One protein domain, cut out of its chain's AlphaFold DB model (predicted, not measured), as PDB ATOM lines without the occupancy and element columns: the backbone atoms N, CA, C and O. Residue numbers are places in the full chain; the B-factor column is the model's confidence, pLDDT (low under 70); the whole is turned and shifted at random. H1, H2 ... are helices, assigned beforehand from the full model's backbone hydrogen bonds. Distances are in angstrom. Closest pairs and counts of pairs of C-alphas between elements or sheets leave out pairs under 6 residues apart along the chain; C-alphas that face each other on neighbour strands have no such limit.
ATOM      1  N   MET A 198      -6.715 -21.835 -14.077       94.44
ATOM      2  CA  MET A 198      -7.714 -22.185 -13.073       94.44
ATOM      3  C   MET A 198      -9.066 -22.455 -13.730       94.44
ATOM      4  O   MET A 198      -9.544 -21.694 -14.571       94.44
ATOM      5  N   CYS A 199      -9.694 -23.559 -13.341       95.56
ATOM      6  CA  CYS A 199     -11.082 -23.839 -13.673       95.56
ATOM      7  C   CYS A 199     -12.026 -23.075 -12.735       95.56
ATOM      8  O   CYS A 199     -11.709 -22.872 -11.565       95.56
ATOM      9  N   SER A 200     -13.240 -22.772 -13.196       95.19
ATOM     10  CA  SER A 200     -14.319 -22.206 -12.376       95.19
ATOM     11  C   SER A 200     -14.692 -23.057 -11.153       95.19
ATOM     12  O   SER A 200     -15.348 -22.567 -10.243       95.19
ATOM     13  N   CYS A 201     -14.294 -24.332 -11.110       93.75
ATOM     14  CA  CYS A 201     -14.459 -25.197  -9.940       93.75
ATOM     15  C   CYS A 201     -13.263 -25.178  -8.967       93.75
ATOM     16  O   CYS A 201     -13.195 -26.035  -8.088       93.75
ATOM     17  N   GLY A 202     -12.294 -24.276  -9.154       93.25
ATOM     18  CA  GLY A 202     -11.106 -24.142  -8.305       93.25
ATOM     19  C   GLY A 202      -9.980 -25.139  -8.602       93.25
ATOM     20  O   GLY A 202      -8.984 -25.170  -7.890       93.25
ATOM     21  N   THR A 203     -10.098 -25.970  -9.642       93.81
ATOM     22  CA  THR A 203      -9.041 -26.930 -10.008       93.81
ATOM     23  C   THR A 203      -7.989 -26.280 -10.907       93.81
ATOM     24  O   THR A 203      -8.334 -25.711 -11.942       93.81
ATOM     25  N   SER A 204      -6.709 -26.421 -10.547       95.12
ATOM     26  CA  SER A 204      -5.574 -25.979 -11.370       95.12
ATOM     27  C   SER A 204      -5.234 -27.007 -12.456       95.12
ATOM     28  O   SER A 204      -5.073 -28.200 -12.183       95.12
ATOM     29  N   LEU A 205      -5.126 -26.554 -13.705       93.56
ATOM     30  CA  LEU A 205      -4.937 -27.390 -14.888       93.56
ATOM     31  C   LEU A 205      -3.750 -26.875 -15.712       93.56
ATOM     32  O   LEU A 205      -3.692 -25.709 -16.071       93.56
ATOM     33  N   LYS A 206      -2.797 -27.757 -16.042       89.38
ATOM     34  CA  LYS A 206      -1.533 -27.366 -16.710       89.38
ATOM     35  C   LYS A 206      -1.446 -27.713 -18.198       89.38
ATOM     36  O   LYS A 206      -0.666 -27.130 -18.937       89.38
ATOM     37  N   ARG A 207      -2.174 -28.740 -18.646       89.50
ATOM     38  CA  ARG A 207      -2.064 -29.302 -20.006       89.50
ATOM     39  C   ARG A 207      -3.430 -29.355 -20.671       89.50
ATOM     40  O   ARG A 207      -4.406 -29.691 -20.008       89.50
ATOM     41  N   ILE A 208      -3.479 -29.159 -21.991       90.31
ATOM     42  CA  ILE A 208      -4.717 -29.253 -22.791       90.31
ATOM     43  C   ILE A 208      -5.436 -30.587 -22.566       90.31
ATOM     44  O   ILE A 208      -6.648 -30.608 -22.378       90.31
ATOM     45  N   LEU A 209      -4.700 -31.701 -22.502       90.88
ATOM     46  CA  LEU A 209      -5.294 -33.010 -22.224       90.88
ATOM     47  C   LEU A 209      -5.975 -33.063 -20.844       90.88
ATOM     48  O   LEU A 209      -7.055 -33.636 -20.714       90.88
ATOM     49  N   HIS A 210      -5.369 -32.450 -19.823       91.94
ATOM     50  CA  HIS A 210      -5.957 -32.391 -18.481       91.94
ATOM     51  C   HIS A 210      -7.196 -31.500 -18.473       91.94
ATOM     52  O   HIS A 210      -8.195 -31.878 -17.868       91.94
ATOM     53  N   ILE A 211      -7.157 -30.373 -19.191       93.06
ATOM     54  CA  ILE A 211      -8.305 -29.477 -19.356       93.06
ATOM     55  C   ILE A 211      -9.470 -30.227 -19.997       93.06
ATOM     56  O   ILE A 211     -10.565 -30.242 -19.440       93.06
ATOM     57  N   ARG A 212      -9.233 -30.942 -21.103       93.19
ATOM     58  CA  ARG A 212     -10.276 -31.750 -21.742       93.19
ATOM     59  C   ARG A 212     -10.821 -32.809 -20.800       93.19
ATOM     60  O   ARG A 212     -12.030 -32.906 -20.639       93.19
ATOM     61  N   ASN A 213      -9.951 -33.613 -20.193       93.94
ATOM     62  CA  ASN A 213     -10.393 -34.685 -19.305       93.94
ATOM     63  C   ASN A 213     -11.206 -34.139 -18.132       93.94
ATOM     64  O   ASN A 213     -12.217 -34.735 -17.770       93.94
ATOM     65  N   HIS A 214     -10.801 -33.001 -17.577       95.06
ATOM     66  CA  HIS A 214     -11.541 -32.317 -16.532       95.06
ATOM     67  C   HIS A 214     -12.928 -31.874 -17.021       95.06
ATOM     68  O   HIS A 214     -13.927 -32.220 -16.398       95.06
ATOM     69  N   LEU A 215     -13.012 -31.189 -18.165       93.75
ATOM     70  CA  LEU A 215     -14.283 -30.740 -18.751       93.75
ATOM     71  C   LEU A 215     -15.211 -31.903 -19.143       93.75
ATOM     72  O   LEU A 215     -16.428 -31.758 -19.087       93.75
ATOM     73  N   MET A 216     -14.658 -33.055 -19.529       91.94
ATOM     74  CA  MET A 216     -15.437 -34.239 -19.906       91.94
ATOM     75  C   MET A 216     -15.931 -35.037 -18.694       91.94
ATOM     76  O   MET A 216     -17.037 -35.571 -18.746       91.94
ATOM     77  N   LYS A 217     -15.121 -35.142 -17.629       92.75
ATOM     78  CA  LYS A 217     -15.438 -35.927 -16.422       92.75
ATOM     79  C   LYS A 217     -16.195 -35.134 -15.359       92.75
ATOM     80  O   LYS A 217     -16.863 -35.739 -14.523       92.75
ATOM     81  N   SER A 218     -16.068 -33.810 -15.348       89.38
ATOM     82  CA  SER A 218     -16.773 -32.983 -14.373       89.38
ATOM     83  C   SER A 218     -18.281 -33.062 -14.603       89.38
ATOM     84  O   SER A 218     -18.761 -32.883 -15.720       89.38
ATOM     85  N   ARG A 219     -19.034 -33.304 -13.524       83.62
ATOM     86  CA  ARG A 219     -20.505 -33.216 -13.530       83.62
ATOM     87  C   ARG A 219     -21.000 -31.768 -13.539       83.62
ATOM     88  O   ARG A 219     -22.161 -31.523 -13.837       83.62
ATOM     89  N   LYS A 220     -20.133 -30.818 -13.174       84.50
ATOM     90  CA  LYS A 220     -20.443 -29.386 -13.135       84.50
ATOM     91  C   LYS A 220     -20.122 -28.761 -14.492       84.50
ATOM     92  O   LYS A 220     -19.170 -29.177 -15.150       84.50
ATOM     93  N   ASN A 221     -20.868 -27.723 -14.869       89.56
ATOM     94  CA  ASN A 221     -20.611 -26.913 -16.065       89.56
ATOM     95  C   ASN A 221     -19.344 -26.060 -15.882       89.56
ATOM     96  O   ASN A 221     -19.403 -24.852 -15.661       89.56
ATOM     97  N   CYS A 222     -18.189 -26.722 -15.917       95.25
ATOM     98  CA  CYS A 222     -16.883 -26.116 -15.723       95.25
ATOM     99  C   CYS A 222     -16.507 -25.208 -16.901       95.25
ATOM    100  O   CYS A 222     -16.702 -25.561 -18.069       95.25
ATOM    101  N   LYS A 223     -15.926 -24.054 -16.570       95.12
ATOM    102  CA  LYS A 223     -15.368 -23.080 -17.511       95.12
ATOM    103  C   LYS A 223     -13.879 -22.916 -17.216       95.12
ATOM    104  O   LYS A 223     -13.495 -22.822 -16.052       95.12
ATOM    105  N   VAL A 224     -13.045 -22.909 -18.250       95.81
ATOM    106  CA  VAL A 224     -11.582 -22.792 -18.126       95.81
ATOM    107  C   VAL A 224     -11.088 -21.763 -19.134       95.81
ATOM    108  O   VAL A 224     -11.477 -21.824 -20.295       95.81
ATOM    109  N   VAL A 225     -10.229 -20.834 -18.722       94.50
ATOM    110  CA  VAL A 225      -9.582 -19.895 -19.653       94.50
ATOM    111  C   VAL A 225      -8.571 -20.649 -20.523       94.50
ATOM    112  O   VAL A 225      -7.898 -21.571 -20.059       94.50
ATOM    113  N   CYS A 226      -8.488 -20.311 -21.808       93.50
ATOM    114  CA  CYS A 226      -7.575 -20.946 -22.746       93.50
ATOM    115  C   CYS A 226      -6.123 -20.803 -22.273       93.50
ATOM    116  O   CYS A 226      -5.613 -19.698 -22.146       93.50
ATOM    117  N   ASN A 227      -5.437 -21.935 -22.084       91.69
ATOM    118  CA  ASN A 227      -4.050 -22.007 -21.603       91.69
ATOM    119  C   ASN A 227      -3.000 -21.584 -22.651       91.69
ATOM    120  O   ASN A 227      -1.820 -21.912 -22.519       91.69
ATOM    121  N   VAL A 228      -3.417 -20.961 -23.751       89.62
ATOM    122  CA  VAL A 228      -2.525 -20.448 -24.795       89.62
ATOM    123  C   VAL A 228      -2.266 -18.980 -24.500       89.62
ATOM    124  O   VAL A 228      -3.214 -18.220 -24.304       89.62
ATOM    125  N   LYS A 229      -0.986 -18.587 -24.482       87.31
ATOM    126  CA  LYS A 229      -0.584 -17.208 -24.184       87.31
ATOM    127  C   LYS A 229      -1.367 -16.213 -25.047       87.31
ATOM    128  O   LYS A 229      -1.480 -16.410 -26.256       87.31
ATOM    129  N   ASN A 230      -1.867 -15.154 -24.413       86.25
ATOM    130  CA  ASN A 230      -2.608 -14.047 -25.031       86.25
ATOM    131  C   ASN A 230      -3.955 -14.426 -25.675       86.25
ATOM    132  O   ASN A 230      -4.514 -13.623 -26.414       86.25
ATOM    133  N   CYS A 231      -4.499 -15.622 -25.421       91.12
ATOM    134  CA  CYS A 231      -5.822 -15.976 -25.935       91.12
ATOM    135  C   CYS A 231      -6.954 -15.407 -25.067       91.12
ATOM    136  O   CYS A 231      -7.890 -14.811 -25.591       91.12
ATOM    137  N   GLY A 232      -6.913 -15.644 -23.750       88.81
ATOM    138  CA  GLY A 232      -7.939 -15.178 -22.804       88.81
ATOM    139  C   GLY A 232      -9.356 -15.745 -23.012       88.81
ATOM    140  O   GLY A 232     -10.261 -15.436 -22.241       88.81
ATOM    141  N   HIS A 233      -9.586 -16.588 -24.025       94.06
ATOM    142  CA  HIS A 233     -10.920 -17.090 -24.345       94.06
ATOM    143  C   HIS A 233     -11.406 -18.114 -23.317       94.06
ATOM    144  O   HIS A 233     -10.667 -19.017 -22.924       94.06
ATOM    145  N   THR A 234     -12.672 -18.023 -22.911       95.44
ATOM    146  CA  THR A 234     -13.263 -18.986 -21.973       95.44
ATOM    147  C   THR A 234     -13.786 -20.213 -22.711       95.44
ATOM    148  O   THR A 234     -14.643 -20.131 -23.587       95.44
ATOM    149  N   ILE A 235     -13.292 -21.377 -22.312       95.31
ATOM    150  CA  ILE A 235     -13.571 -22.668 -22.920       95.31
ATOM    151  C   ILE A 235     -14.499 -23.494 -22.025       95.31
ATOM    152  O   ILE A 235     -14.328 -23.567 -20.806       95.31
ATOM    153  N   THR A 236     -15.454 -24.179 -22.652       95.62
ATOM    154  CA  THR A 236     -16.334 -25.179 -22.036       95.62
ATOM    155  C   THR A 236     -16.188 -26.528 -22.740       95.62
ATOM    156  O   THR A 236     -15.512 -26.648 -23.765       95.62
ATOM    157  N   LYS A 237     -16.845 -27.568 -22.207       93.62
ATOM    158  CA  LYS A 237     -16.857 -28.920 -22.794       93.62
ATOM    159  C   LYS A 237     -17.219 -28.920 -24.287       93.62
ATOM    160  O   LYS A 237     -16.572 -29.620 -25.060       93.62
ATOM    161  N   SER A 238     -18.227 -28.144 -24.689       93.06
ATOM    162  CA  SER A 238     -18.703 -28.086 -26.077       93.06
ATOM    163  C   SER A 238     -17.843 -27.191 -26.970       93.06
ATOM    164  O   SER A 238     -17.676 -27.489 -28.150       93.06
ATOM    165  N   THR A 239     -17.262 -26.113 -26.434       94.81
ATOM    166  CA  THR A 239     -16.524 -25.135 -27.248       94.81
ATOM    167  C   THR A 239     -15.044 -25.463 -27.413       94.81
ATOM    168  O   THR A 239     -14.431 -24.979 -28.361       94.81
ATOM    169  N   MET A 240     -14.471 -26.316 -26.555       93.38
ATOM    170  CA  MET A 240     -13.033 -26.604 -26.524       93.38
ATOM    171  C   MET A 240     -12.459 -27.072 -27.855       93.38
ATOM    172  O   MET A 240     -11.445 -26.536 -28.297       93.38
ATOM    173  N   LYS A 241     -13.081 -28.079 -28.476       93.31
ATOM    174  CA  LYS A 241     -12.573 -28.662 -29.722       93.31
ATOM    175  C   LYS A 241     -12.558 -27.610 -30.830       93.31
ATOM    176  O   LYS A 241     -11.495 -27.307 -31.358       93.31
ATOM    177  N   ARG A 242     -13.719 -26.992 -31.079       95.06
ATOM    178  CA  ARG A 242     -13.888 -25.953 -32.099       95.06
ATOM    179  C   ARG A 242     -12.925 -24.790 -31.883       95.06
ATOM    180  O   ARG A 242     -12.247 -24.399 -32.818       95.06
ATOM    181  N   HIS A 243     -12.830 -24.271 -30.659       95.31
ATOM    182  CA  HIS A 243     -11.944 -23.151 -30.344       95.31
ATOM    183  C   HIS A 243     -10.472 -23.475 -30.630       95.31
ATOM    184  O   HIS A 243      -9.776 -22.674 -31.244       95.31
ATOM    185  N   LEU A 244      -9.989 -24.650 -30.215       93.12
ATOM    186  CA  LEU A 244      -8.601 -25.039 -30.467       93.12
ATOM    187  C   LEU A 244      -8.333 -25.259 -31.959       93.12
ATOM    188  O   LEU A 244      -7.254 -24.909 -32.427       93.12
ATOM    189  N   GLU A 245      -9.289 -25.812 -32.703       94.06
ATOM    190  CA  GLU A 245      -9.165 -26.019 -34.150       94.06
ATOM    191  C   GLU A 245      -9.171 -24.695 -34.931       94.06
ATOM    192  O   GLU A 245      -8.372 -24.551 -35.854       94.06
ATOM    193  N   THR A 246      -9.994 -23.714 -34.539       93.69
ATOM    194  CA  THR A 246     -10.114 -22.430 -35.249       93.69
ATOM    195  C   THR A 246      -9.081 -21.395 -34.811       93.69
ATOM    196  O   THR A 246      -8.392 -20.823 -35.649       93.69
ATOM    197  N   ALA A 247      -8.942 -21.148 -33.507       93.31
ATOM    198  CA  ALA A 247      -8.062 -20.104 -32.983       93.31
ATOM    199  C   ALA A 247      -6.603 -20.568 -32.873       93.31
ATOM    200  O   ALA A 247      -5.676 -19.759 -32.941       93.31
ATOM    201  N   HIS A 248      -6.375 -21.874 -32.689       93.31
ATOM    202  CA  HIS A 248      -5.050 -22.426 -32.400       93.31
ATOM    203  C   HIS A 248      -4.708 -23.675 -33.235       93.31
ATOM    204  O   HIS A 248      -4.295 -24.702 -32.675       93.31
ATOM    205  N   PRO A 249      -4.774 -23.604 -34.580       91.06
ATOM    206  CA  PRO A 249      -4.667 -24.772 -35.458       91.06
ATOM    207  C   PRO A 249      -3.345 -25.538 -35.290       91.06
ATOM    208  O   PRO A 249      -3.318 -26.770 -35.289       91.06
ATOM    209  N   VAL A 250      -2.232 -24.832 -35.054       90.00
ATOM    210  CA  VAL A 250      -0.912 -25.448 -34.811       90.00
ATOM    211  C   VAL A 250      -0.904 -26.273 -33.519       90.00
ATOM    212  O   VAL A 250      -0.288 -27.341 -33.446       90.00
ATOM    213  N   ILE A 251      -1.596 -25.794 -32.485       89.00
ATOM    214  CA  ILE A 251      -1.693 -26.462 -31.186       89.00
ATOM    215  C   ILE A 251      -2.649 -27.650 -31.278       89.00
ATOM    216  O   ILE A 251      -2.318 -28.720 -30.758       89.00
ATOM    217  N   ALA A 252      -3.776 -27.497 -31.976       90.19
ATOM    218  CA  ALA A 252      -4.705 -28.586 -32.262       90.19
ATOM    219  C   ALA A 252      -4.017 -29.716 -33.039       90.19
ATOM    220  O   ALA A 252      -4.086 -30.871 -32.618       90.19
ATOM    221  N   LYS A 253      -3.243 -29.392 -34.086       88.75
ATOM    222  CA  LYS A 253      -2.477 -30.375 -34.873       88.75
ATOM    223  C   LYS A 253      -1.485 -31.165 -34.014       88.75
ATOM    224  O   LYS A 253      -1.376 -32.378 -34.159       88.75
ATOM    225  N   ARG A 254      -0.807 -30.513 -33.063       87.62
ATOM    226  CA  ARG A 254       0.114 -31.186 -32.121       87.62
ATOM    227  C   ARG A 254      -0.595 -32.019 -31.050       87.62
ATOM    228  O   ARG A 254       0.024 -32.907 -30.477       87.62
ATOM    229  N   ASN A 255      -1.868 -31.742 -30.769       86.31
ATOM    230  CA  ASN A 255      -2.651 -32.390 -29.713       86.31
ATOM    231  C   ASN A 255      -3.842 -33.197 -30.263       86.31
ATOM    232  O   ASN A 255      -4.816 -33.401 -29.542       86.31
ATOM    233  N   ARG A 256      -3.773 -33.708 -31.500       84.00
ATOM    234  CA  ARG A 256      -4.869 -34.467 -32.147       84.00
ATOM    235  C   ARG A 256      -5.417 -35.629 -31.311       84.00
ATOM    236  O   ARG A 256      -6.628 -35.810 -31.247       84.00
ATOM    237  N   LYS A 257      -4.559 -36.339 -30.565       77.75
ATOM    238  CA  LYS A 257      -4.988 -37.396 -29.624       77.75
ATOM    239  C   LYS A 257      -5.877 -36.863 -28.498       77.75
ATOM    240  O   LYS A 257      -6.864 -37.490 -28.134       77.75
ATOM    241  N   ALA A 258      -5.562 -35.676 -27.978       75.88
ATOM    242  CA  ALA A 258      -6.439 -34.985 -27.039       75.88
ATOM    243  C   ALA A 258      -7.685 -34.430 -27.746       75.88
ATOM    244  O   ALA A 258      -8.675 -34.207 -27.085       75.88
ATOM    245  N   LEU A 259      -7.653 -34.208 -29.060       82.38
ATOM    246  CA  LEU A 259      -8.754 -33.909 -29.997       82.38
ATOM    247  C   LEU A 259      -9.893 -34.938 -30.026       82.38
ATOM    248  O   LEU A 259     -11.071 -34.595 -30.176       82.38
ATOM    249  N   GLY A 260      -9.543 -36.217 -29.868       74.69
ATOM    250  CA  GLY A 260     -10.404 -37.301 -30.346       74.69
ATOM    251  C   GLY A 260     -10.631 -37.222 -31.860       74.69
ATOM    252  O   GLY A 260     -11.661 -37.676 -32.338       74.69
TER     253      GLY A 260
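AT A GLANCE: This is residues 198 to 260 of the 263 residues of an uncharacterized protein of Rhizoclosmatium globosum (UniProt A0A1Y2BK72). Four short helices and long loops make a small rounded body: H2, H3 and H4 follow one another closely, their centres making a triangle, and the longest helix, H1, runs beside them, near H4 at residue 209 and near H2 at residue 212. Between H1 and H2 a long loop, residues 218 to 239, folds back on itself, and its residues 224 to 225 and 234 to 235 form a short antiparallel pairing. The printed part has 63 residues with four named helices, H1, H2, H3 and H4 in that order along the chain, and no named strand; the class is all helix, though under half of the residues, 28 of 63, are in named elements. The whole is compact, with a radius of gyration of the C-alphas of 10.7 A, and the C-alphas span 28 by 25 by 19 A.

IN THESE COORDINATES: Find C-alpha 208 at (-4.717, -29.253, -22.791); from there H1, residues 208 to 217, runs 14.1 A to C-alpha 217 at (-15.438, -35.927, -16.422). Go on to C-alpha 240 at (-13.033, -26.604, -26.524), where H2, residues 240 to 247, begins; its first and last C-alphas are 10.4 A apart. H3 is residues 249 to 254, 8.7 A from first to last C-alpha. H4, residues 256 to 259, spans 4.5 A and ends at C-alpha 259, at (-8.754, -33.909, -29.997).

HOW THE PARTS SIT: Begin at H1 and look at Leu 209: its C-alpha is 5.3 A from that of Ala 258, the closest pair of H1 and H4, which only just touch, with 3 pairs of C-alphas within 8 A. H1 and H2 are close but not clearly touching; their closest C-alphas, those of Arg 212 and Met 240, are 7.5 A apart. Their lines stand at a shallow tilt of 34 degrees, only just short of steep, and they run opposite ways. H1 and H3 are apart. H2 and H3 touch only at the corner by their link, and only just, with 3 pairs of C-alphas within 8 A; the closest C-alphas, of Glu 245 and Ala 252, are 5.5 A apart. These two run opposite ways at a steep tilt of 57 degrees. H4 is close to H2 but not clearly touching, with the closest C-alphas, of Lys 241 and Leu 259, 6.5 A apart. In the backbones of H1, H2 and H3 every O i to N i+4 pair is within hydrogen-bond range; H4 is too short for such a pair, and its one O i to N i+3 pair is within range.

THE WHOLE: Look at Arg 219 and Val 250 for the two C-alphas farthest apart, at 30.0 A. The printed part, residues 198 to 260, has no cut. The link from H1 to H2 is long, at 22 residues, and those from H2 to H3 and from H3 to H4 are tight, at 1 residue each. The mean pLDDT of the printed part is 91.1, no printed residue is under 70, and H4 has a mean of 80.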